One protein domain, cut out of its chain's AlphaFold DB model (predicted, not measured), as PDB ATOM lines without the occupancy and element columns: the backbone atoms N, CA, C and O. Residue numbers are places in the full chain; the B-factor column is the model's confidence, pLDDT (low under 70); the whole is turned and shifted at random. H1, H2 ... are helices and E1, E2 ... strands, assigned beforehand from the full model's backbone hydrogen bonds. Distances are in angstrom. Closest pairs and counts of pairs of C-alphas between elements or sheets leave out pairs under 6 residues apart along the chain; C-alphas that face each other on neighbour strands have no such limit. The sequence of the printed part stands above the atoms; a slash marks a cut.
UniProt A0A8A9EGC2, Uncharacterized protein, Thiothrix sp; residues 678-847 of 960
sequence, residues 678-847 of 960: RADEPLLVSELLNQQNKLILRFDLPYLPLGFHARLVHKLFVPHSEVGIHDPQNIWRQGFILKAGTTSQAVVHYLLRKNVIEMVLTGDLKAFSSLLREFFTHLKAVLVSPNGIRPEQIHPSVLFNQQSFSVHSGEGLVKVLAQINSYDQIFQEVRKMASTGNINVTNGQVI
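Overview. This is residues 678 to 847 of the 960 residues of an uncharacterized protein of Thiothrix sp (UniProt A0A8A9EGC2). A strongly twisted wall of seven antiparallel strands has H3, H4 and H5 over one face, with H4 between the other two, and the short H1 across the opposite face. H2 sits near the E2 edge, and E7 with the low-confidence end of the printed part makes the other edge. The 170 printed residues hold five named helices and seven named strands, in the order H1 E1 H2 E2 E3 E4 H3 E5 E6 H4 H5 E7; the sheet's order is E2 E3 E4 E1 E5 E6 E7. The class is mixed, and the whole is compact, with a radius of gyration of the C-alphas of 15.3 A and spans of 40 by 38 by 31 A.

Arrangement. E2, residues 735 to 740, E3, residues 744 to 751, and E4, residues 756 to 762, form a meander, each strand the antiparallel neighbour of the one before. Within hydrogen-bond range are N 738 and O 746, 2.8 A, and N 749 and O 758, 2.8 A. E1, residues 694 to 700, is antiparallel to E4, with N 697 and O 759 at 2.8 A, and to E5, residues 796 to 800, with N 698 and O 797 at 2.8 A. E6, residues 803 to 806, forms a hairpin with E5, N 798 and O 805 at 2.8 A. E7, residues 839 to 842, is antiparallel to E6, N 804 and O 839 at 3.2 A. H3, residues 765 to 783, is on the sheet; its C-alpha 767 is 6.3 A from that of Ala 740. E4, H3 and E5 make a split strand-helix-strand unit, two strands running the same way with E1 between them; its crossover is right-handed. H5, residues 823 to 833, is on the same face, at a height over the sheet of 9.6 A. H4, residues 810 to 819, only grazes the sheet; it touches H3 at a shallow tilt of 15 degrees, opposite ways, the closest C-alphas being those of Ser 769 and Leu 817, 5.0 A. H4 and H5 form a helical hairpin, closest C-alphas Leu 817 and Ile 826, 7.1 A. H1, residues 683 to 689, is on the opposite face and runs across the strands at a height of 9.2 A. H2, residues 708 to 716, only grazes the sheet and touches residues 774 to 782 of H3, closest C-alphas Leu 712 and Val 782, 6.3 A. Every O i to N i+4 pair is within hydrogen-bond range in H2 and H5, against 2 of 3 in H1, 13 of 15 in H3 and 5 of 6 in H4.

Along the chain. H1 begins at C-alpha 683, (4.743, 15.301, 6.529). H3 spans 26.8 A and E3 23.2 A, while E1 and E4 span 19.6 A each. E7 ends at C-alpha 842, (-2.936, 12.332, 32.984).

Size, cuts and confidence. The C-alphas farthest apart are those of His 720 and Ile 847, 43.9 A. The printed part has no cut. The links H2 to E2 and H3 to E5 are long. Mean pLDDT of the printed part is 82.9; residues 719, 787, 801 to 803 and 834 to 847 are under 70.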
ATOM      1  N   ARG A 678      -6.787  16.972   1.117       88.69
ATOM      2  CA  ARG A 678      -6.325  15.674   1.614       88.69
ATOM      3  C   ARG A 678      -6.834  15.388   3.035       88.69
ATOM      4  O   ARG A 678      -7.024  16.297   3.844       88.69
ATOM      5  N   ALA A 679      -7.046  14.109   3.334       87.25
ATOM      6  CA  ALA A 679      -7.433  13.681   4.677       87.25
ATOM      7  C   ALA A 679      -6.252  13.750   5.656       87.25
ATOM      8  O   ALA A 679      -6.423  14.244   6.768       87.25
ATOM      9  N   ASP A 680      -5.078  13.298   5.212       90.12
ATOM     10  CA  ASP A 680      -3.880  13.190   6.044       90.12
ATOM     11  C   ASP A 680      -3.144  14.525   6.173       90.12
ATOM     12  O   ASP A 680      -3.069  15.310   5.223       90.12
ATOM     13  N   GLU A 681      -2.559  14.769   7.343       91.75
ATOM     14  CA  GLU A 681      -1.713  15.936   7.579       91.75
ATOM     15  C   GLU A 681      -0.418  15.894   6.732       91.75
ATOM     16  O   GLU A 681       0.086  14.816   6.397       91.75
ATOM     17  N   PRO A 682       0.150  17.050   6.340       92.25
ATOM     18  CA  PRO A 682       1.434  17.094   5.643       92.25
ATOM     19  C   PRO A 682       2.578  16.512   6.487       92.25
ATOM     20  O   PRO A 682       2.629  16.732   7.691       92.25
ATOM     21  N   LEU A 683       3.570  15.882   5.843       89.62
ATOM     22  CA  LEU A 683       4.743  15.301   6.529       89.62
ATOM     23  C   LEU A 683       5.485  16.303   7.435       89.62
ATOM     24  O   LEU A 683       5.979  15.929   8.497       89.62
ATOM     25  N   LEU A 684       5.498  17.582   7.046       89.94
ATOM     26  CA  LEU A 684       6.088  18.676   7.823       89.94
ATOM     27  C   LEU A 684       5.484  18.796   9.236       89.94
ATOM     28  O   LEU A 684       6.177  19.209  10.161       89.94
ATOM     29  N   VAL A 685       4.217  18.416   9.437       92.19
ATOM     30  CA  VAL A 685       3.544  18.504  10.744       92.19
ATOM     31  C   VAL A 685       4.267  17.661  11.791       92.19
ATOM     32  O   VAL A 685       4.556  18.157  12.878       92.19
ATOM     33  N   SER A 686       4.653  16.430  11.451       90.94
ATOM     34  CA  SER A 686       5.405  15.559  12.362       90.94
ATOM     35  C   SER A 686       6.746  16.173  12.782       90.94
ATOM     36  O   SER A 686       7.148  16.054  13.939       90.94
ATOM     37  N   GLU A 687       7.435  16.868  11.875       89.38
ATOM     38  CA  GLU A 687       8.694  17.554  12.183       89.38
ATOM     39  C   GLU A 687       8.477  18.733  13.142       89.38
ATOM     40  O   GLU A 687       9.211  18.876  14.120       89.38
ATOM     41  N   LEU A 688       7.439  19.543  12.908       89.62
ATOM     42  CA  LEU A 688       7.094  20.692  13.750       89.62
ATOM     43  C   LEU A 688       6.649  20.265  15.151       89.62
ATOM     44  O   LEU A 688       7.104  20.821  16.150       89.62
ATOM     45  N   LEU A 689       5.802  19.239  15.249       89.75
ATOM     46  CA  LEU A 689       5.309  18.738  16.530       89.75
ATOM     47  C   LEU A 689       6.415  18.108  17.385       89.75
ATOM     48  O   LEU A 689       6.296  18.111  18.611       89.75
ATOM     49  N   ASN A 690       7.491  17.602  16.779       88.06
ATOM     50  CA  ASN A 690       8.621  16.998  17.491       88.06
ATOM     51  C   ASN A 690       9.688  18.010  17.946       88.06
ATOM     52  O   ASN A 690      10.643  17.624  18.623       88.06
ATOM     53  N   GLN A 691       9.538  19.300  17.630       85.38
ATOM     54  CA  GLN A 691      10.449  20.327  18.132       85.38
ATOM     55  C   GLN A 691      10.360  20.451  19.662       85.38
ATOM     56  O   GLN A 691       9.275  20.429  20.244       85.38
ATOM     57  N   GLN A 692      11.516  20.597  20.320       77.56
ATOM     58  CA  GLN A 692      11.583  20.734  21.782       77.56
ATOM     59  C   GLN A 692      10.994  22.064  22.267       77.56
ATOM     60  O   GLN A 692      10.242  22.097  23.238       77.56
ATOM     61  N   ASN A 693      11.311  23.153  21.568       83.38
ATOM     62  CA  ASN A 693      10.864  24.499  21.909       83.38
ATOM     63  C   ASN A 693       9.531  24.790  21.218       83.38
ATOM     64  O   ASN A 693       9.502  25.306  20.099       83.38
ATOM     65  N   LYS A 694       8.434  24.428  21.886       89.38
ATOM     66  CA  LYS A 694       7.069  24.646  21.403       89.38
ATOM     67  C   LYS A 694       6.144  25.122  22.515       89.38
ATOM     68  O   LYS A 694       6.334  24.784  23.682       89.38
ATOM     69  N   LEU A 695       5.112  25.870  22.137       90.50
ATOM     70  CA  LEU A 695       4.019  26.268  23.022       90.50
ATOM     71  C   LEU A 695       2.716  25.663  22.499       90.50
ATOM     72  O   LEU A 695       2.369  25.862  21.338       90.50
ATOM     73  N   ILE A 696       2.000  24.928  23.346       92.12
ATOM     74  CA  ILE A 696       0.741  24.282  22.970       92.12
ATOM     75  C   ILE A 696      -0.410  25.057  23.606       92.12
ATOM     76  O   ILE A 696      -0.440  25.272  24.816       92.12
ATOM     77  N   LEU A 697      -1.361  25.465  22.778       93.12
ATOM     78  CA  LEU A 697      -2.591  26.133  23.171       93.12
ATOM     79  C   LEU A 697      -3.773  25.225  22.845       93.12
ATOM     80  O   LEU A 697      -3.794  24.571  21.805       93.12
ATOM     81  N   ARG A 698      -4.766  25.206  23.724       92.75
ATOM     82  CA  ARG A 698      -5.983  24.412  23.595       92.75
ATOM     83  C   ARG A 698      -7.196  25.314  23.767       92.75
ATOM     84  O   ARG A 698      -7.272  26.055  24.737       92.75
ATOM     85  N   PHE A 699      -8.145  25.231  22.848       91.12
ATOM     86  CA  PHE A 699      -9.426  25.924  22.917       91.12
ATOM     87  C   PHE A 699     -10.519  24.875  23.071       91.12
ATOM     88  O   PHE A 699     -10.812  24.135  22.129       91.12
ATOM     89  N   ASP A 700     -11.090  24.791  24.268       87.75
ATOM     90  CA  ASP A 700     -12.232  23.933  24.565       87.75
ATOM     91  C   ASP A 700     -13.518  24.677  24.214       87.75
ATOM     92  O   ASP A 700     -13.849  25.691  24.829       87.75
ATOM     93  N   LEU A 701     -14.227  24.195  23.198       88.31
ATOM     94  CA  LEU A 701     -15.436  24.833  22.695       88.31
ATOM     95  C   LEU A 701     -16.671  24.017  23.079       88.31
ATOM     96  O   LEU A 701     -16.611  22.789  23.135       88.31
ATOM     97  N   PRO A 702     -17.831  24.666  23.285       83.62
ATOM     98  CA  PRO A 702     -19.074  23.940  23.528       83.62
ATOM     99  C   PRO A 702     -19.472  23.080  22.318       83.62
ATOM    100  O   PRO A 702     -19.989  21.980  22.481       83.62
ATOM    101  N   TYR A 703     -19.214  23.574  21.105       84.69
ATOM    102  CA  TYR A 703     -19.415  22.876  19.839       84.69
ATOM    103  C   TYR A 703     -18.549  23.513  18.747       84.69
ATOM    104  O   TYR A 703     -18.178  24.685  18.850       84.69
ATOM    105  N   LEU A 704     -18.263  22.766  17.681       84.00
ATOM    106  CA  LEU A 704     -17.677  23.306  16.454       84.00
ATOM    107  C   LEU A 704     -18.790  23.600  15.437       84.00
ATOM    108  O   LEU A 704     -19.516  22.679  15.056       84.00
ATOM    109  N   PRO A 705     -18.966  24.863  14.999       79.38
ATOM    110  CA  PRO A 705     -19.952  25.192  13.986       79.38
ATOM    111  C   PRO A 705     -19.711  24.431  12.687       79.38
ATOM    112  O   PRO A 705     -18.601  24.053  12.321       79.38
ATOM    113  N   LEU A 706     -20.783  24.255  11.939       73.69
ATOM    114  CA  LEU A 706     -20.715  23.618  10.645       73.69
ATOM    115  C   LEU A 706     -20.027  24.493   9.589       73.69
ATOM    116  O   LEU A 706     -20.180  25.715   9.582       73.69
ATOM    117  N   GLY A 707     -19.264  23.862   8.687       77.88
ATOM    118  CA  GLY A 707     -18.430  24.576   7.710       77.88
ATOM    119  C   GLY A 707     -17.296  25.385   8.354       77.88
ATOM    120  O   GLY A 707     -16.743  26.281   7.719       77.88
ATOM    121  N   PHE A 708     -16.970  25.105   9.624       85.50
ATOM    122  CA  PHE A 708     -15.950  25.821  10.386       85.50
ATOM    123  C   PHE A 708     -14.588  25.831   9.684       85.50
ATOM    124  O   PHE A 708     -13.990  26.899   9.572       85.50
ATOM    125  N   HIS A 709     -14.139  24.679   9.166       89.25
ATOM    126  CA  HIS A 709     -12.854  24.546   8.470       89.25
ATOM    127  C   HIS A 709     -12.751  25.495   7.275       89.25
ATOM    128  O   HIS A 709     -11.915  26.395   7.283       89.25
ATOM    129  N   ALA A 710     -13.649  25.364   6.292       88.44
ATOM    130  CA  ALA A 710     -13.657  26.223   5.111       88.44
ATOM    131  C   ALA A 710     -13.747  27.717   5.455       88.44
ATOM    132  O   ALA A 710     -12.964  28.505   4.927       88.44
ATOM    133  N   ARG A 711     -14.621  28.111   6.392       89.06
ATOM    134  CA  ARG A 711     -14.786  29.519   6.804       89.06
ATOM    135  C   ARG A 711     -13.539  30.084   7.483       89.06
ATOM    136  O   ARG A 711     -13.177  31.235   7.238       89.06
ATOM    137  N   LEU A 712     -12.894  29.297   8.341       92.56
ATOM    138  CA  LEU A 712     -11.685  29.715   9.043       92.56
ATOM    139  C   LEU A 712     -10.493  29.797   8.088       92.56
ATOM    140  O   LEU A 712      -9.788  30.806   8.078       92.56
ATOM    141  N   VAL A 713     -10.316  28.788   7.232       93.50
ATOM    142  CA  VAL A 713      -9.305  28.803   6.170       93.50
ATOM    143  C   VAL A 713      -9.528  29.986   5.237       93.50
ATOM    144  O   VAL A 713      -8.578  30.703   4.962       93.50
ATOM    145  N   HIS A 714     -10.760  30.257   4.805       91.44
ATOM    146  CA  HIS A 714     -11.076  31.392   3.936       91.44
ATOM    147  C   HIS A 714     -10.629  32.735   4.523       91.44
ATOM    148  O   HIS A 714     -10.201  33.618   3.786       91.44
ATOM    149  N   LYS A 715     -10.717  32.912   5.846       91.69
ATOM    150  CA  LYS A 715     -10.256  34.138   6.511       91.69
ATOM    151  C   LYS A 715      -8.739  34.196   6.705       91.69
ATOM    152  O   LYS A 715      -8.179  35.282   6.649       91.69
ATOM    153  N   LEU A 716      -8.091  33.055   6.934       93.25
ATOM    154  CA  LEU A 716      -6.647  32.969   7.197       93.25
ATOM    155  C   LEU A 716      -5.798  32.823   5.928       93.25
ATOM    156  O   LEU A 716      -4.588  33.055   5.956       93.25
ATOM    157  N   PHE A 717      -6.411  32.423   4.820       90.69
ATOM    158  CA  PHE A 717      -5.775  32.289   3.520       90.69
ATOM    159  C   PHE A 717      -5.783  33.645   2.808       90.69
ATOM    160  O   PHE A 717      -6.617  33.922   1.947       90.69
ATOM    161  N   VAL A 718      -4.859  34.515   3.212       80.38
ATOM    162  CA  VAL A 718      -4.696  35.854   2.638       80.38
ATOM    163  C   VAL A 718      -3.365  35.903   1.887       80.38
ATOM    164  O   VAL A 718      -2.302  35.918   2.520       80.38
ATOM    165  N   PRO A 719      -3.394  35.921   0.541       69.38
ATOM    166  CA  PRO A 719      -2.194  36.122  -0.259       69.38
ATOM    167  C   PRO A 719      -1.485  37.412   0.174       69.38
ATOM    168  O   PRO A 719      -2.126  38.447   0.331       69.38
ATOM    169  N   HIS A 720      -0.168  37.341   0.381       73.94
ATOM    170  CA  HIS A 720       0.701  38.468   0.768       73.94
ATOM    171  C   HIS A 720       0.561  39.017   2.200       73.94
ATOM    172  O   HIS A 720       1.231  39.997   2.523       73.94
ATOM    173  N   SER A 721      -0.239  38.397   3.076       83.12
ATOM    174  CA  SER A 721      -0.167  38.714   4.512       83.12
ATOM    175  C   SER A 721       1.191  38.291   5.091       83.12
ATOM    176  O   SER A 721       1.742  37.272   4.682       83.12
ATOM    177  N   GLU A 722       1.728  39.032   6.065       84.19
ATOM    178  CA  GLU A 722       2.933  38.615   6.806       84.19
ATOM    179  C   GLU A 722       2.678  37.388   7.694       84.19
ATOM    180  O   GLU A 722       3.607  36.639   8.013       84.19
ATOM    181  N   VAL A 723       1.417  37.202   8.104       90.62
ATOM    182  CA  VAL A 723       0.961  36.106   8.957       90.62
ATOM    183  C   VAL A 723      -0.299  35.493   8.362       90.62
ATOM    184  O   VAL A 723      -1.291  36.188   8.147       90.62
ATOM    185  N   GLY A 724      -0.281  34.191   8.090       92.38
ATOM    186  CA  GLY A 724      -1.442  33.500   7.532       92.38
ATOM    187  C   GLY A 724      -1.112  32.155   6.901       92.38
ATOM    188  O   GLY A 724      -0.062  31.559   7.155       92.38
ATOM    189  N   ILE A 725      -2.037  31.667   6.076       92.19
ATOM    190  CA  ILE A 725      -1.838  30.489   5.230       92.19
ATOM    191  C   ILE A 725      -1.471  30.970   3.827       92.19
ATOM    192  O   ILE A 725      -2.246  31.674   3.186       92.19
ATOM    193  N   HIS A 726      -0.290  30.581   3.346       86.75
ATOM    194  CA  HIS A 726       0.223  31.038   2.044       86.75
ATOM    195  C   HIS A 726       0.170  29.975   0.947       86.75
ATOM    196  O   HIS A 726       0.289  30.306  -0.227       86.75
ATOM    197  N   ASP A 727       0.018  28.702   1.313       87.44
ATOM    198  CA  ASP A 727       0.041  27.591   0.360       87.44
ATOM    199  C   ASP A 727      -1.050  26.574   0.726       87.44
ATOM    200  O   ASP A 727      -1.058  26.097   1.870       87.44
ATOM    201  N   PRO A 728      -1.949  26.226  -0.217       88.56
ATOM    202  CA  PRO A 728      -2.964  25.192  -0.035       88.56
ATOM    203  C   PRO A 728      -2.427  23.840   0.449       88.56
ATOM    204  O   PRO A 728      -3.145  23.096   1.111       88.56
ATOM    205  N   GLN A 729      -1.165  23.504   0.164       88.69
ATOM    206  CA  GLN A 729      -0.552  22.251   0.614       88.69
ATOM    207  C   GLN A 729      -0.414  22.146   2.136       88.69
ATOM    208  O   GLN A 729      -0.270  21.039   2.650       88.69
ATOM    209  N   ASN A 730      -0.482  23.272   2.850       92.06
ATOM    210  CA  ASN A 730      -0.444  23.324   4.309       92.06
ATOM    211  C   ASN A 730      -1.808  23.054   4.960       92.06
ATOM    212  O   ASN A 730      -1.927  23.230   6.169       92.06
ATOM    213  N   ILE A 731      -2.834  22.685   4.190       93.94
ATOM    214  CA  ILE A 731      -4.205  22.476   4.661       93.94
ATOM    215  C   ILE A 731      -4.600  21.012   4.447       93.94
ATOM    216  O   ILE A 731      -4.340  20.426   3.393       93.94
ATOM    217  N   TRP A 732      -5.267  20.437   5.443       93.25
ATOM    218  CA  TRP A 732      -5.936  19.140   5.363       93.25
ATOM    219  C   TRP A 732      -7.291  19.220   6.074       93.25
ATOM    220  O   TRP A 732      -7.628  20.230   6.689       93.25
ATOM    221  N   ARG A 733      -8.094  18.157   6.012       86.38
ATOM    222  CA  ARG A 733      -9.482  18.175   6.522       86.38
ATOM    223  C   ARG A 733      -9.647  18.529   8.000       86.38
ATOM    224  O   ARG A 733     -10.741  18.905   8.408       86.38
ATOM    225  N   GLN A 734      -8.613  18.330   8.812       90.75
ATOM    226  CA  GLN A 734      -8.680  18.485  10.267       90.75
ATOM    227  C   GLN A 734      -7.674  19.508  10.796       90.75
ATOM    228  O   GLN A 734      -7.397  19.519  11.995       90.75
ATOM    229  N   GLY A 735      -7.125  20.359   9.929       94.56
ATOM    230  CA  GLY A 735      -6.165  21.354  10.366       94.56
ATOM    231  C   GLY A 735      -5.439  22.086   9.249       94.56
ATOM    232  O   GLY A 735      -5.686  21.887   8.056       94.56
ATOM    233  N   PHE A 736      -4.539  22.969   9.662       96.44
ATOM    234  CA  PHE A 736      -3.662  23.704   8.762       96.44
ATOM    235  C   PHE A 736      -2.382  24.182   9.461       96.44
ATOM    236  O   PHE A 736      -2.293  24.196  10.689       96.44
ATOM    237  N   ILE A 737      -1.405  24.634   8.670       95.50
ATOM    238  CA  ILE A 737      -0.195  25.315   9.154       95.50
ATOM    239  C   ILE A 737      -0.282  26.813   8.836       95.50
ATOM    240  O   ILE A 737      -0.390  27.204   7.672       95.50
ATOM    241  N   LEU A 738      -0.189  27.651   9.870       94.88
ATOM    242  CA  LEU A 738       0.019  29.096   9.769       94.88
ATOM    243  C   LEU A 738       1.507  29.419   9.779       94.88
ATOM    244  O   LEU A 738       2.281  28.771  10.482       94.88
ATOM    245  N   LYS A 739       1.903  30.453   9.042       93.62
ATOM    246  CA  LYS A 739       3.285  30.935   8.994       93.62
ATOM    247  C   LYS A 739       3.338  32.410   9.369       93.62
ATOM    248  O   LYS A 739       2.398  33.147   9.095       93.62
ATOM    249  N   ALA A 740       4.431  32.806  10.010       91.88
ATOM    250  CA  ALA A 740       4.799  34.191  10.270       91.88
ATOM    251  C   ALA A 740       6.276  34.367   9.901       91.88
ATOM    252  O   ALA A 740       7.169  33.835  10.569       91.88
ATOM    253  N   GLY A 741       6.533  35.076   8.802       83.50
ATOM    254  CA  GLY A 741       7.867  35.138   8.206       83.50
ATOM    255  C   GLY A 741       8.368  33.766   7.727       83.50
ATOM    256  O   GLY A 741       7.594  32.917   7.287       83.50
ATOM    257  N   THR A 742       9.683  33.545   7.782       77.50
ATOM    258  CA  THR A 742      10.322  32.343   7.213       77.50
ATOM    259  C   THR A 742      10.505  31.195   8.206       77.50
ATOM    260  O   THR A 742      10.571  30.042   7.787       77.50
ATOM    261  N   THR A 743      10.589  31.488   9.506       82.62
ATOM    262  CA  THR A 743      11.022  30.520  10.531       82.62
ATOM    263  C   THR A 743       9.934  30.113  11.518       82.62
ATOM    264  O   THR A 743      10.059  29.060  12.136       82.62
ATOM    265  N   SER A 744       8.885  30.921  11.689       91.31
ATOM    266  CA  SER A 744       7.889  30.710  12.744       91.31
ATOM    267  C   SER A 744       6.582  30.191  12.177       91.31
ATOM    268  O   SER A 744       6.073  30.706  11.179       91.31
ATOM    269  N   GLN A 745       6.050  29.145  12.804       94.31
ATOM    270  CA  GLN A 745       4.901  28.406  12.296       94.31
ATOM    271  C   GLN A 745       3.977  27.985  13.437       94.31
ATOM    272  O   GLN A 745       4.423  27.729  14.558       94.31
ATOM    273  N   ALA A 746       2.683  27.890  13.143       95.94
ATOM    274  CA  ALA A 746       1.697  27.326  14.050       95.94
ATOM    275  C   ALA A 746       0.938  26.194  13.367       95.94
ATOM    276  O   ALA A 746       0.322  26.396  12.323       95.94
ATOM    277  N   VAL A 747       0.957  25.015  13.971       97.00
ATOM    278  CA  VAL A 747       0.153  23.873  13.536       97.00
ATOM    279  C   VAL A 747      -1.179  23.925  14.275       97.00
ATOM    280  O   VAL A 747      -1.183  23.961  15.503       97.00
ATOM    281  N   VAL A 748      -2.302  23.942  13.557       97.19
ATOM    282  CA  VAL A 748      -3.648  23.993  14.146       97.19
ATOM    283  C   VAL A 748      -4.413  22.721  13.809       97.19
ATOM    284  O   VAL A 748      -4.584  22.419  12.632       97.19
ATOM    285  N   HIS A 749      -4.903  22.013  14.827       94.69
ATOM    286  CA  HIS A 749      -5.606  20.732  14.733       94.69
ATOM    287  C   HIS A 749      -7.013  20.805  15.327       94.69
ATOM    288  O   HIS A 749      -7.226  21.433  16.366       94.69
ATOM    289  N   TYR A 750      -7.963  20.089  14.724       92.81
ATOM    290  CA  TYR A 750      -9.327  19.958  15.235       92.81
ATOM    291  C   TYR A 750      -9.589  18.551  15.761       92.81
ATOM    292  O   TYR A 750      -9.651  17.573  15.013       92.81
ATOM    293  N   LEU A 751      -9.856  18.449  17.056       89.44
ATOM    294  CA  LEU A 751     -10.346  17.232  17.689       89.44
ATOM    295  C   LEU A 751     -11.878  17.261  17.675       89.44
ATOM    296  O   LEU A 751     -12.517  17.549  18.688       89.44
ATOM    297  N   LEU A 752     -12.463  16.960  16.510       82.81
ATOM    298  CA  LEU A 752     -13.896  17.140  16.227       82.81
ATOM    299  C   LEU A 752     -14.812  16.526  17.298       82.81
ATOM    300  O   LEU A 752     -15.679  17.208  17.826       82.81
ATOM    301  N   ARG A 753     -14.566  15.274  17.708       80.44
ATOM    302  CA  ARG A 753     -15.386  14.584  18.729       80.44
ATOM    303  C   ARG A 753     -15.288  15.181  20.134       80.44
ATOM    304  O   ARG A 753     -16.124  14.881  20.976       80.44
ATOM    305  N   LYS A 754     -14.234  15.948  20.409       84.38
ATOM    306  CA  LYS A 754     -14.019  16.605  21.703       84.38
ATOM    307  C   LYS A 754     -14.423  18.079  21.670       84.38
ATOM    308  O   LYS A 754     -14.386  18.707  22.718       84.38
ATOM    309  N   ASN A 755     -14.773  18.624  20.499       88.50
ATOM    310  CA  ASN A 755     -14.945  20.060  20.272       88.50
ATOM    311  C   ASN A 755     -13.728  20.881  20.732       88.50
ATOM    312  O   ASN A 755     -13.863  21.964  21.295       88.50
ATOM    313  N   VAL A 756     -12.523  20.352  20.495       91.50
ATOM    314  CA  VAL A 756     -11.269  20.997  20.895       91.50
ATOM    315  C   VAL A 756     -10.483  21.427  19.669       91.50
ATOM    316  O   VAL A 756     -10.355  20.664  18.711       91.50
ATOM    317  N   ILE A 757      -9.917  22.632  19.728       95.44
ATOM    318  CA  ILE A 757      -8.903  23.090  18.780       95.44
ATOM    319  C   ILE A 757      -7.568  23.170  19.504       95.44
ATOM    320  O   ILE A 757      -7.458  23.826  20.537       95.44
ATOM    321  N   GLU A 758      -6.549  22.524  18.956       95.31
ATOM    322  CA  GLU A 758      -5.181  22.610  19.457       95.31
ATOM    323  C   GLU A 758      -4.337  23.434  18.489       95.31
ATOM    324  O   GLU A 758      -4.425  23.269  17.277       95.31
ATOM    325  N   MET A 759      -3.523  24.337  19.024       96.12
ATOM    326  CA  MET A 759      -2.595  25.167  18.269       96.12
ATOM    327  C   MET A 759      -1.199  25.005  18.864       96.12
ATOM    328  O   MET A 759      -0.967  25.342  20.022       96.12
ATOM    329  N   VAL A 760      -0.260  24.503  18.069       95.81
ATOM    330  CA  VAL A 760       1.134  24.290  18.461       95.81
ATOM    331  C   VAL A 760       2.009  25.324  17.769       95.81
ATOM    332  O   VAL A 760       2.177  25.292  16.553       95.81
ATOM    333  N   LEU A 761       2.558  26.247  18.550       94.31
ATOM    334  CA  LEU A 761       3.451  27.318  18.118       94.31
ATOM    335  C   LEU A 761       4.910  26.853  18.164       94.31
ATOM    336  O   LEU A 761       5.358  26.305  19.174       94.31
ATOM    337  N   THR A 762       5.645  27.107  17.083       93.19
ATOM    338  CA  THR A 762       7.046  26.705  16.882       93.19
ATOM    339  C   THR A 762       7.844  27.822  16.201       93.19
ATOM    340  O   THR A 762       7.285  28.616  15.439       93.19
ATOM    341  N   GLY A 763       9.150  27.909  16.477       89.44
ATOM    342  CA  GLY A 763      10.041  28.935  15.912       89.44
ATOM    343  C   GLY A 763      10.370  30.084  16.872       89.44
ATOM    344  O   GLY A 763      10.646  29.850  18.051       89.44
ATOM    345  N   ASP A 764      10.406  31.318  16.359       88.88
ATOM    346  CA  ASP A 764      10.773  32.513  17.131       88.88
ATOM    347  C   ASP A 764       9.628  32.944  18.060       88.88
ATOM    348  O   ASP A 764       8.504  33.212  17.625       88.88
ATOM    349  N   LEU A 765       9.949  33.079  19.348       87.75
ATOM    350  CA  LEU A 765       9.039  33.539  20.396       87.75
ATOM    351  C   LEU A 765       8.376  34.877  20.055       87.75
ATOM    352  O   LEU A 765       7.194  35.066  20.345       87.75
ATOM    353  N   LYS A 766       9.091  35.793  19.389       87.38
ATOM    354  CA  LYS A 766       8.538  37.109  19.024       87.38
ATOM    355  C   LYS A 766       7.356  36.999  18.059       87.38
ATOM    356  O   LYS A 766       6.414  37.792  18.141       87.38
ATOM    357  N   ALA A 767       7.371  35.992  17.189       90.81
ATOM    358  CA  ALA A 767       6.311  35.735  16.219       90.81
ATOM    359  C   ALA A 767       5.100  35.000  16.824       90.81
ATOM    360  O   ALA A 767       4.034  34.967  16.214       90.81
ATOM    361  N   PHE A 768       5.201  34.442  18.038       92.94
ATOM    362  CA  PHE A 768       4.072  33.732  18.659       92.94
ATOM    363  C   PHE A 768       2.898  34.671  18.924       92.94
ATOM    364  O   PHE A 768       1.741  34.292  18.743       92.94
ATOM    365  N   SER A 769       3.192  35.917  19.304       93.25
ATOM    366  CA  SER A 769       2.162  36.927  19.543       93.25
ATOM    367  C   SER A 769       1.400  37.312  18.273       93.25
ATOM    368  O   SER A 769       0.206  37.593  18.352       93.25
ATOM    369  N   SER A 770       2.052  37.331  17.106       93.25
ATOM    370  CA  SER A 770       1.401  37.658  15.836       93.25
ATOM    371  C   SER A 770       0.611  36.463  15.301       93.25
ATOM    372  O   SER A 770      -0.554  36.634  14.954       93.25
ATOM    373  N   LEU A 771       1.173  35.248  15.362       94.81
ATOM    374  CA  LEU A 771       0.482  34.001  15.011       94.81
ATOM    375  C   LEU A 771      -0.795  33.797  15.834       94.81
ATOM    376  O   LEU A 771      -1.863  33.567  15.268       94.81
ATOM    377  N   LEU A 772      -0.701  33.908  17.165       95.19
ATOM    378  CA  LEU A 772      -1.861  33.754  18.042       95.19
ATOM    379  C   LEU A 772      -2.898  34.848  17.791       95.19
ATOM    380  O   LEU A 772      -4.088  34.558  17.761       95.19
ATOM    381  N   ARG A 773      -2.472  36.101  17.605       94.56
ATOM    382  CA  ARG A 773      -3.386  37.220  17.345       94.56
ATOM    383  C   ARG A 773      -4.178  37.016  16.065       94.56
ATOM    384  O   ARG A 773      -5.394  37.190  16.096       94.56
ATOM    385  N   GLU A 774      -3.505  36.645  14.980       94.69
ATOM    386  CA  GLU A 774      -4.145  36.425  13.685       94.69
ATOM    387  C   GLU A 774      -5.136  35.261  13.776       94.69
ATOM    388  O   GLU A 774      -6.323  35.419  13.488       94.69
ATOM    389  N   PHE A 775      -4.683  34.120  14.306       95.31
ATOM    390  CA  PHE A 775      -5.535  32.956  14.517       95.31
ATOM    391  C   PHE A 775      -6.748  33.278  15.398       95.31
ATOM    392  O   PHE A 775      -7.880  33.005  15.011       95.31
ATOM    393  N   PHE A 776      -6.533  33.888  16.565       93.69
ATOM    394  CA  PHE A 776      -7.589  34.155  17.539       93.69
ATOM    395  C   PHE A 776      -8.604  35.187  17.038       93.69
ATOM    396  O   PHE A 776      -9.800  35.061  17.305       93.69
ATOM    397  N   THR A 777      -8.156  36.189  16.278       93.19
ATOM    398  CA  THR A 777      -9.040  37.193  15.666       93.19
ATOM    399  C   THR A 777     -10.006  36.534  14.689       93.19
ATOM    400  O   THR A 777     -11.221  36.719  14.805       93.19
ATOM    401  N   HIS A 778      -9.495  35.702  13.779       93.81
ATOM    402  CA  HIS A 778     -10.337  35.012  12.801       93.81
ATOM    403  C   HIS A 778     -11.145  33.875  13.415       93.81
ATOM    404  O   HIS A 778     -12.295  33.680  13.029       93.81
ATOM    405  N   LEU A 779     -10.610  33.185  14.427       94.00
ATOM    406  CA  LEU A 779     -11.344  32.188  15.201       94.00
ATOM    407  C   LEU A 779     -12.598  32.808  15.826       94.00
ATOM    408  O   LEU A 779     -13.700  32.301  15.625       94.00
ATOM    409  N   LYS A 780     -12.454  33.948  16.518       92.00
ATOM    410  CA  LYS A 780     -13.598  34.690  17.062       92.00
ATOM    411  C   LYS A 780     -14.559  35.128  15.961       92.00
ATOM    412  O   LYS A 780     -15.757  34.952  16.121       92.00
ATOM    413  N   ALA A 781     -14.054  35.631  14.835       89.62
ATOM    414  CA  ALA A 781     -14.899  36.063  13.722       89.62
ATOM    415  C   ALA A 781     -15.730  34.926  13.092       89.62
ATOM    416  O   ALA A 781     -16.754  35.196  12.467       89.62
ATOM    417  N   VAL A 782     -15.295  33.666  13.214       88.38
ATOM    418  CA  VAL A 782     -16.043  32.494  12.723       88.38
ATOM    419  C   VAL A 782     -16.979  31.923  13.790       88.38
ATOM    420  O   VAL A 782     -18.086  31.498  13.455       88.38
ATOM    421  N   LEU A 783     -16.547  31.891  15.054       88.31
ATOM    422  CA  LEU A 783     -17.275  31.242  16.149       88.31
ATOM    423  C   LEU A 783     -18.305  32.145  16.830       88.31
ATOM    424  O   LEU A 783     -19.373  31.661  17.216       88.31
ATOM    425  N   VAL A 784     -17.983  33.427  17.014       86.94
ATOM    426  CA  VAL A 784     -18.831  34.352  17.765       86.94
ATOM    427  C   VAL A 784     -20.086  34.653  16.958       86.94
ATOM    428  O   VAL A 784     -20.027  35.082  15.810       86.94
ATOM    429  N   SER A 785     -21.234  34.423  17.584       78.88
ATOM    430  CA  SER A 785     -22.553  34.753  17.046       78.88
ATOM    431  C   SER A 785     -23.403  35.324  18.184       78.88
ATOM    432  O   SER A 785     -23.305  34.800  19.298       78.88
ATOM    433  N   PRO A 786     -24.261  36.337  17.942       70.12
ATOM    434  CA  PRO A 786     -25.121  36.934  18.974       70.12
ATOM    435  C   PRO A 786     -25.934  35.902  19.766       70.12
ATOM    436  O   PRO A 786     -26.201  36.066  20.956       70.12
ATOM    437  N   ASN A 787     -26.301  34.807  19.100       69.38
ATOM    438  CA  ASN A 787     -27.107  33.729  19.653       69.38
ATOM    439  C   ASN A 787     -26.304  32.447  19.943       69.38
ATOM    440  O   ASN A 787     -26.851  31.507  20.518       69.38
ATOM    441  N   GLY A 788     -25.028  32.393  19.551       77.31
ATOM    442  CA  GLY A 788     -24.183  31.201  19.589       77.31
ATOM    443  C   GLY A 788     -23.127  31.234  20.694       77.31
ATOM    444  O   GLY A 788     -23.443  31.393  21.872       77.31
ATOM    445  N   ILE A 789     -21.872  30.999  20.301       83.62
ATOM    446  CA  ILE A 789     -20.712  31.045  21.197       83.62
ATOM    447  C   ILE A 789     -20.407  32.509  21.504       83.62
ATOM    448  O   ILE A 789     -20.337  33.332  20.589       83.62
ATOM    449  N   ARG A 790     -20.218  32.835  22.782       82.50
ATOM    450  CA  ARG A 790     -19.805  34.178  23.201       82.50
ATOM    451  C   ARG A 790     -18.281  34.289  23.287       82.50
ATOM    452  O   ARG A 790     -17.625  33.268  23.501       82.50
ATOM    453  N   PRO A 791     -17.695  35.492  23.160       80.62
ATOM    454  CA  PRO A 791     -16.246  35.676  23.263       80.62
ATOM    455  C   PRO A 791     -15.646  35.109  24.558       80.62
ATOM    456  O   PRO A 791     -14.562  34.534  24.529       80.62
ATOM    457  N   GLU A 792     -16.380  35.182  25.672       78.38
ATOM    458  CA  GLU A 792     -15.971  34.676  26.993       78.38
ATOM    459  C   GLU A 792     -16.015  33.143  27.093       78.38
ATOM    460  O   GLU A 792     -15.741  32.564  28.135       78.38
ATOM    461  N   GLN A 793     -16.414  32.447  26.033       80.25
ATOM    462  CA  GLN A 793     -16.391  30.985  25.971       80.25
ATOM    463  C   GLN A 793     -15.233  30.471  25.111       80.25
ATOM    464  O   GLN A 793     -15.096  29.266  24.932       80.25
ATOM    465  N   ILE A 794     -14.403  31.368  24.570       85.12
ATOM    466  CA  ILE A 794     -13.276  31.046  23.687       85.12
ATOM    467  C   ILE A 794     -11.971  31.341  24.440       85.12
ATOM    468  O   ILE A 794     -11.128  32.125  24.003       85.12
ATOM    469  N   HIS A 795     -11.818  30.746  25.622       81.19
ATOM    470  CA  HIS A 795     -10.624  30.924  26.441       81.19
ATOM    471  C   HIS A 795      -9.551  29.890  26.081       81.19
ATOM    472  O   HIS A 795      -9.847  28.694  26.048       81.19
ATOM    473  N   PRO A 796      -8.302  30.318  25.814       88.75
ATOM    474  CA  PRO A 796      -7.213  29.383  25.614       88.75
ATOM    475  C   PRO A 796      -6.754  28.797  26.951       88.75
ATOM    476  O   PRO A 796      -6.551  29.508  27.935       88.75
ATOM    477  N   SER A 797      -6.492  27.500  26.948       88.69
ATOM    478  CA  SER A 797      -5.645  26.841  27.929       88.69
ATOM    479  C   SER A 797      -4.243  26.675  27.359       88.69
ATOM    480  O   SER A 797      -4.075  26.275  26.208       88.69
ATOM    481  N   VAL A 798      -3.225  26.972  28.157       88.94
ATOM    482  CA  VAL A 798      -1.827  26.735  27.798       88.94
ATOM    483  C   VAL A 798      -1.405  25.386  28.363       88.94
ATOM    484  O   VAL A 798      -1.506  25.156  29.568       88.94
ATOM    485  N   LEU A 799      -0.929  24.498  27.497       84.69
ATOM    486  CA  LEU A 799      -0.413  23.188  27.867       84.69
ATOM    487  C   LEU A 799       1.112  23.250  27.971       84.69
ATOM    488  O   LEU A 799       1.810  23.537  26.996       84.69
ATOM    489  N   PHE A 800       1.632  22.961  29.161       75.38
ATOM    490  CA  PHE A 800       3.063  22.968  29.448       75.38
ATOM    491  C   PHE A 800       3.409  21.862  30.446       75.38
ATOM    492  O   PHE A 800       2.731  21.723  31.458       75.38
ATOM    493  N   ASN A 801       4.445  21.060  30.173       68.62
ATOM    494  CA  ASN A 801       4.878  19.947  31.037       68.62
ATOM    495  C   ASN A 801       3.726  19.046  31.535       68.62
ATOM    496  O   ASN A 801       3.672  18.696  32.709       68.62
ATOM    497  N   GLN A 802       2.794  18.682  30.644       67.50
ATOM    498  CA  GLN A 802       1.604  17.864  30.957       67.50
ATOM    499  C   GLN A 802       0.582  18.521  31.911       67.50
ATOM    500  O   GLN A 802      -0.374  17.876  32.337       67.50
ATOM    501  N   GLN A 803       0.730  19.812  32.210       67.56
ATOM    502  CA  GLN A 803      -0.233  20.608  32.969       67.56
ATOM    503  C   GLN A 803      -0.991  21.559  32.041       67.56
ATOM    504  O   GLN A 803      -0.426  22.077  31.074       67.56
ATOM    505  N   SER A 804      -2.275  21.782  32.336       77.44
ATOM    506  CA  SER A 804      -3.142  22.698  31.592       77.44
ATOM    507  C   SER A 804      -3.474  23.919  32.443       77.44
ATOM    508  O   SER A 804      -4.083  23.795  33.507       77.44
ATOM    509  N   PHE A 805      -3.106  25.101  31.952       80.19
ATOM    510  CA  PHE A 805      -3.349  26.386  32.604       80.19
ATOM    511  C   PHE A 805      -4.429  27.154  31.847       80.19
ATOM    512  O   PHE A 805      -4.178  27.650  30.750       80.19
ATOM    513  N   SER A 806      -5.632  27.251  32.420       79.31
ATOM    514  CA  SER A 806      -6.736  28.005  31.817       79.31
ATOM    515  C   SER A 806      -6.489  29.506  31.938       79.31
ATOM    516  O   SER A 806      -6.397  30.036  33.047       79.31
ATOM    517  N   VAL A 807      -6.401  30.205  30.806       79.06
ATOM    518  CA  VAL A 807      -6.130  31.643  30.766       79.06
ATOM    519  C   VAL A 807      -7.435  32.417  30.584       79.06
ATOM    520  O   VAL A 807      -8.154  32.243  29.606       79.06
ATOM    521  N   HIS A 808      -7.711  33.340  31.503       70.31
ATOM    522  CA  HIS A 808      -8.932  34.160  31.536       70.31
ATOM    523  C   HIS A 808      -9.095  35.148  30.357       70.31
ATOM    524  O   HIS A 808     -10.140  35.778  30.230       70.31
ATOM    525  N   SER A 809      -8.089  35.322  29.490       79.56
ATOM    526  CA  SER A 809      -8.183  36.175  28.296       79.56
ATOM    527  C   SER A 809      -7.187  35.768  27.207       79.56
ATOM    528  O   SER A 809      -5.974  35.751  27.433       79.56
ATOM    529  N   GLY A 810      -7.694  35.513  25.995       82.44
ATOM    530  CA  GLY A 810      -6.857  35.282  24.814       82.44
ATOM    531  C   GLY A 810      -6.112  36.543  24.368       82.44
ATOM    532  O   GLY A 810      -4.931  36.481  24.041       82.44
ATOM    533  N   GLU A 811      -6.747  37.717  24.441       86.69
ATOM    534  CA  GLU A 811      -6.098  39.007  24.169       86.69
ATOM    535  C   GLU A 811      -5.000  39.317  25.189       86.69
ATOM    536  O   GLU A 811      -3.947  39.846  24.829       86.69
ATOM    537  N   GLY A 812      -5.235  38.979  26.458       85.94
ATOM    538  CA  GLY A 812      -4.226  39.050  27.508       85.94
ATOM    539  C   GLY A 812      -3.020  38.181  27.168       85.94
ATOM    540  O   GLY A 812      -1.890  38.663  27.230       85.94
ATOM    541  N   LEU A 813      -3.255  36.946  26.712       88.56
ATOM    542  CA  LEU A 813      -2.183  36.029  26.329       88.56
ATOM    543  C   LEU A 813      -1.380  36.566  25.137       88.56
ATOM    544  O   LEU A 813      -0.156  36.519  25.155       88.56
ATOM    545  N   VAL A 814      -2.043  37.157  24.138       90.88
ATOM    546  CA  VAL A 814      -1.370  37.832  23.013       90.88
ATOM    547  C   VAL A 814      -0.453  38.959  23.503       90.88
ATOM    548  O   VAL A 814       0.679  39.072  23.029       90.88
ATOM    549  N   LYS A 815      -0.913  39.793  24.447       89.06
ATOM    550  CA  LYS A 815      -0.105  40.886  25.020       89.06
ATOM    551  C   LYS A 815       1.100  40.358  25.789       89.06
ATOM    552  O   LYS A 815       2.191  40.898  25.638       89.06
ATOM    553  N   VAL A 816       0.900  39.302  26.571       89.12
ATOM    554  CA  VAL A 816       1.961  38.639  27.331       89.12
ATOM    555  C   VAL A 816       3.010  38.065  26.381       89.12
ATOM    556  O   VAL A 816       4.181  38.420  26.486       89.12
ATOM    557  N   LEU A 817       2.605  37.297  25.366       89.94
ATOM    558  CA  LEU A 817       3.529  36.738  24.369       89.94
ATOM    559  C   LEU A 817       4.295  37.812  23.582       89.94
ATOM    560  O   LEU A 817       5.403  37.549  23.132       89.94
ATOM    561  N   ALA A 818       3.747  39.019  23.426       89.56
ATOM    562  CA  ALA A 818       4.436  40.117  22.742       89.56
ATOM    563  C   ALA A 818       5.609  40.713  23.549       89.56
ATOM    564  O   ALA A 818       6.455  41.393  22.973       89.56
ATOM    565  N   GLN A 819       5.649  40.497  24.866       88.38
ATOM    566  CA  GLN A 819       6.646  41.085  25.772       88.38
ATOM    567  C   GLN A 819       7.724  40.089  26.217       88.38
ATOM    568  O   GLN A 819       8.716  40.482  26.835       88.38
ATOM    569  N   ILE A 820       7.538  38.805  25.921       86.38
ATOM    570  CA  ILE A 820       8.376  37.733  26.443       86.38
ATOM    571  C   ILE A 820       9.565  37.447  25.524       86.38
ATOM    572  O   ILE A 820       9.441  37.433  24.303       86.38
ATOM    573  N   ASN A 821      10.721  37.161  26.136       84.12
ATOM    574  CA  ASN A 821      11.954  36.805  25.430       84.12
ATOM    575  C   ASN A 821      12.471  35.388  25.749       84.12
ATOM    576  O   ASN A 821      13.458  34.960  25.153       84.12
ATOM    577  N   SER A 822      11.842  34.651  26.675       85.44
ATOM    578  CA  SER A 822      12.222  33.272  27.016       85.44
ATOM    579  C   SER A 822      11.020  32.392  27.375       85.44
ATOM    580  O   SER A 822       9.995  32.876  27.849       85.44
ATOM    581  N   TYR A 823      11.153  31.075  27.200       81.19
ATOM    582  CA  TYR A 823      10.107  30.113  27.570       81.19
ATOM    583  C   TYR A 823       9.802  30.109  29.080       81.19
ATOM    584  O   TYR A 823       8.639  30.000  29.466       81.19
ATOM    585  N   ASP A 824      10.804  30.325  29.936       80.75
ATOM    586  CA  ASP A 824      10.603  30.416  31.391       80.75
ATOM    587  C   ASP A 824       9.726  31.612  31.788       80.75
ATOM    588  O   ASP A 824       8.896  31.516  32.694       80.75
ATOM    589  N   GLN A 825       9.869  32.741  31.084       83.25
ATOM    590  CA  GLN A 825       9.016  33.914  31.281       83.25
ATOM    591  C   GLN A 825       7.568  33.639  30.853       83.25
ATOM    592  O   GLN A 825       6.655  34.070  31.555       83.25
ATOM    593  N   ILE A 826       7.345  32.874  29.769       82.00
ATOM    594  CA  ILE A 826       5.994  32.424  29.381       82.00
ATOM    595  C   ILE A 826       5.350  31.694  30.547       82.00
ATOM    596  O   ILE A 826       4.233  32.028  30.931       82.00
ATOM    597  N   PHE A 827       6.054  30.731  31.136       77.94
ATOM    598  CA  PHE A 827       5.502  29.933  32.221       77.94
ATOM    599  C   PHE A 827       5.111  30.786  33.436       77.94
ATOM    600  O   PHE A 827       4.015  30.633  33.977       77.94
ATOM    601  N   GLN A 828       5.976  31.715  33.849       80.94
ATOM    602  CA  GLN A 828       5.698  32.590  34.988       80.94
ATOM    603  C   GLN A 828       4.481  33.489  34.747       80.94
ATOM    604  O   GLN A 828       3.633  33.606  35.631       80.94
ATOM    605  N   GLU A 829       4.374  34.097  33.566       83.69
ATOM    606  CA  GLU A 829       3.259  34.988  33.241       83.69
ATOM    607  C   GLU A 829       1.954  34.220  33.016       83.69
ATOM    608  O   GLU A 829       0.931  34.584  33.588       83.69
ATOM    609  N   VAL A 830       1.981  33.098  32.291       81.88
ATOM    610  CA  VAL A 830       0.805  32.227  32.114       81.88
ATOM    611  C   VAL A 830       0.275  31.751  33.463       81.88
ATOM    612  O   VAL A 830      -0.932  31.746  33.673       81.88
ATOM    613  N   ARG A 831       1.155  31.416  34.412       76.94
ATOM    614  CA  ARG A 831       0.750  31.010  35.761       76.94
ATOM    615  C   ARG A 831       0.125  32.148  36.569       76.94
ATOM    616  O   ARG A 831      -0.791  31.891  37.338       76.94
ATOM    617  N   LYS A 832       0.593  33.389  36.402       77.62
ATOM    618  CA  LYS A 832      -0.058  34.573  36.994       77.62
ATOM    619  C   LYS A 832      -1.423  34.837  36.363       77.62
ATOM    620  O   LYS A 832      -2.324  35.315  37.040       77.62
ATOM    621  N   MET A 833      -1.561  34.543  35.070       73.38
ATOM    622  CA  MET A 833      -2.820  34.667  34.344       73.38
ATOM    623  C   MET A 833      -3.783  33.500  34.588       73.38
ATOM    624  O   MET A 833      -4.973  33.636  34.298       73.38
ATOM    625  N   ALA A 834      -3.295  32.349  35.040       66.25
ATOM    626  CA  ALA A 834      -4.132  31.189  35.283       66.25
ATOM    627  C   ALA A 834      -5.129  31.502  36.406       66.25
ATOM    628  O   ALA A 834      -4.751  32.012  37.462       66.25
ATOM    629  N   SER A 835      -6.411  31.198  36.187       53.53
ATOM    630  CA  SER A 835      -7.373  31.166  37.290       53.53
ATOM    631  C   SER A 835      -6.945  30.081  38.288       53.53
ATOM    632  O   SER A 835      -6.295  29.106  37.922       53.53
ATOM    633  N   THR A 836      -7.275  30.238  39.568       42.44
ATOM    634  CA  THR A 836      -6.808  29.418  40.708       42.44
ATOM    635  C   THR A 836      -7.188  27.919  40.687       42.44
ATOM    636  O   THR A 836      -7.053  27.250  41.712       42.44
ATOM    637  N   GLY A 837      -7.611  27.356  39.550       42.59
ATOM    638  CA  GLY A 837      -7.892  25.934  39.339       42.59
ATOM    639  C   GLY A 837      -7.016  25.346  38.228       42.59
ATOM    640  O   GLY A 837      -7.330  25.470  37.047       42.59
ATOM    641  N   ASN A 838      -5.911  24.694  38.600       36.62
ATOM    642  CA  ASN A 838      -5.080  23.941  37.655       36.62
ATOM    643  C   ASN A 838      -5.755  22.604  37.316       36.62
ATOM    644  O   ASN A 838      -6.122  21.851  38.218       36.62
ATOM    645  N   ILE A 839      -5.861  22.276  36.026       38.22
ATOM    646  CA  ILE A 839      -6.353  20.975  35.552       38.22
ATOM    647  C   ILE A 839      -5.133  20.086  35.269       38.22
ATOM    648  O   ILE A 839      -4.336  20.377  34.373       38.22
ATOM    649  N   ASN A 840      -4.991  18.990  36.018       31.66
ATOM    650  CA  ASN A 840      -4.007  17.947  35.721       31.66
ATOM    651  C   ASN A 840      -4.585  16.998  34.663       31.66
ATOM    652  O   ASN A 840      -5.626  16.378  34.881       31.66
ATOM    653  N   VAL A 841      -3.901  16.862  33.525       35.34
ATOM    654  CA  VAL A 841      -4.257  15.892  32.483       35.34
ATOM    655  C   VAL A 841      -3.262  14.739  32.558       35.34
ATOM    656  O   VAL A 841      -2.119  14.870  32.138       35.34
ATOM    657  N   THR A 842      -3.695  13.589  33.076       27.83
ATOM    658  CA  THR A 842      -2.936  12.332  32.984       27.83
ATOM    659  C   THR A 842      -3.731  11.324  32.157       27.83
ATOM    660  O   THR A 842      -4.908  11.082  32.409       27.83
ATOM    661  N   ASN A 843      -3.097  10.772  31.117       28.88
ATOM    662  CA  ASN A 843      -3.562   9.618  30.334       28.88
ATOM    663  C   ASN A 843      -5.061   9.597  29.974       28.88
ATOM    664  O   ASN A 843      -5.743   8.590  30.143       28.88
ATOM    665  N   GLY A 844      -5.582  10.708  29.445       32.25
ATOM    666  CA  GLY A 844      -6.939  10.753  28.896       32.25
ATOM    667  C   GLY A 844      -8.071  10.848  29.924       32.25
ATOM    668  O   GLY A 844      -9.229  10.860  29.512       32.25
ATOM    669  N   GLN A 845      -7.772  10.988  31.220       25.98
ATOM    670  CA  GLN A 845      -8.756  11.379  32.229       25.98
ATOM    671  C   GLN A 845      -8.557  12.849  32.614       25.98
ATOM    672  O   GLN A 845      -7.480  13.274  33.024       25.98
ATOM    673  N   VAL A 846      -9.620  13.635  32.436       32.41
ATOM    674  CA  VAL A 846      -9.706  15.025  32.892       32.41
ATOM    675  C   VAL A 846     -10.311  14.993  34.291       32.41
ATOM    676  O   VAL A 846     -11.494  14.696  34.439       32.41
ATOM    677  N   ILE A 847      -9.515  15.288  35.317       29.92
ATOM    678  CA  ILE A 847     -10.041  15.551  36.659       29.92
ATOM    679  C   ILE A 847     -10.253  17.062  36.752       29.92
ATOM    680  O   ILE A 847      -9.299  17.831  36.856       29.92
TER     681      ILE A 847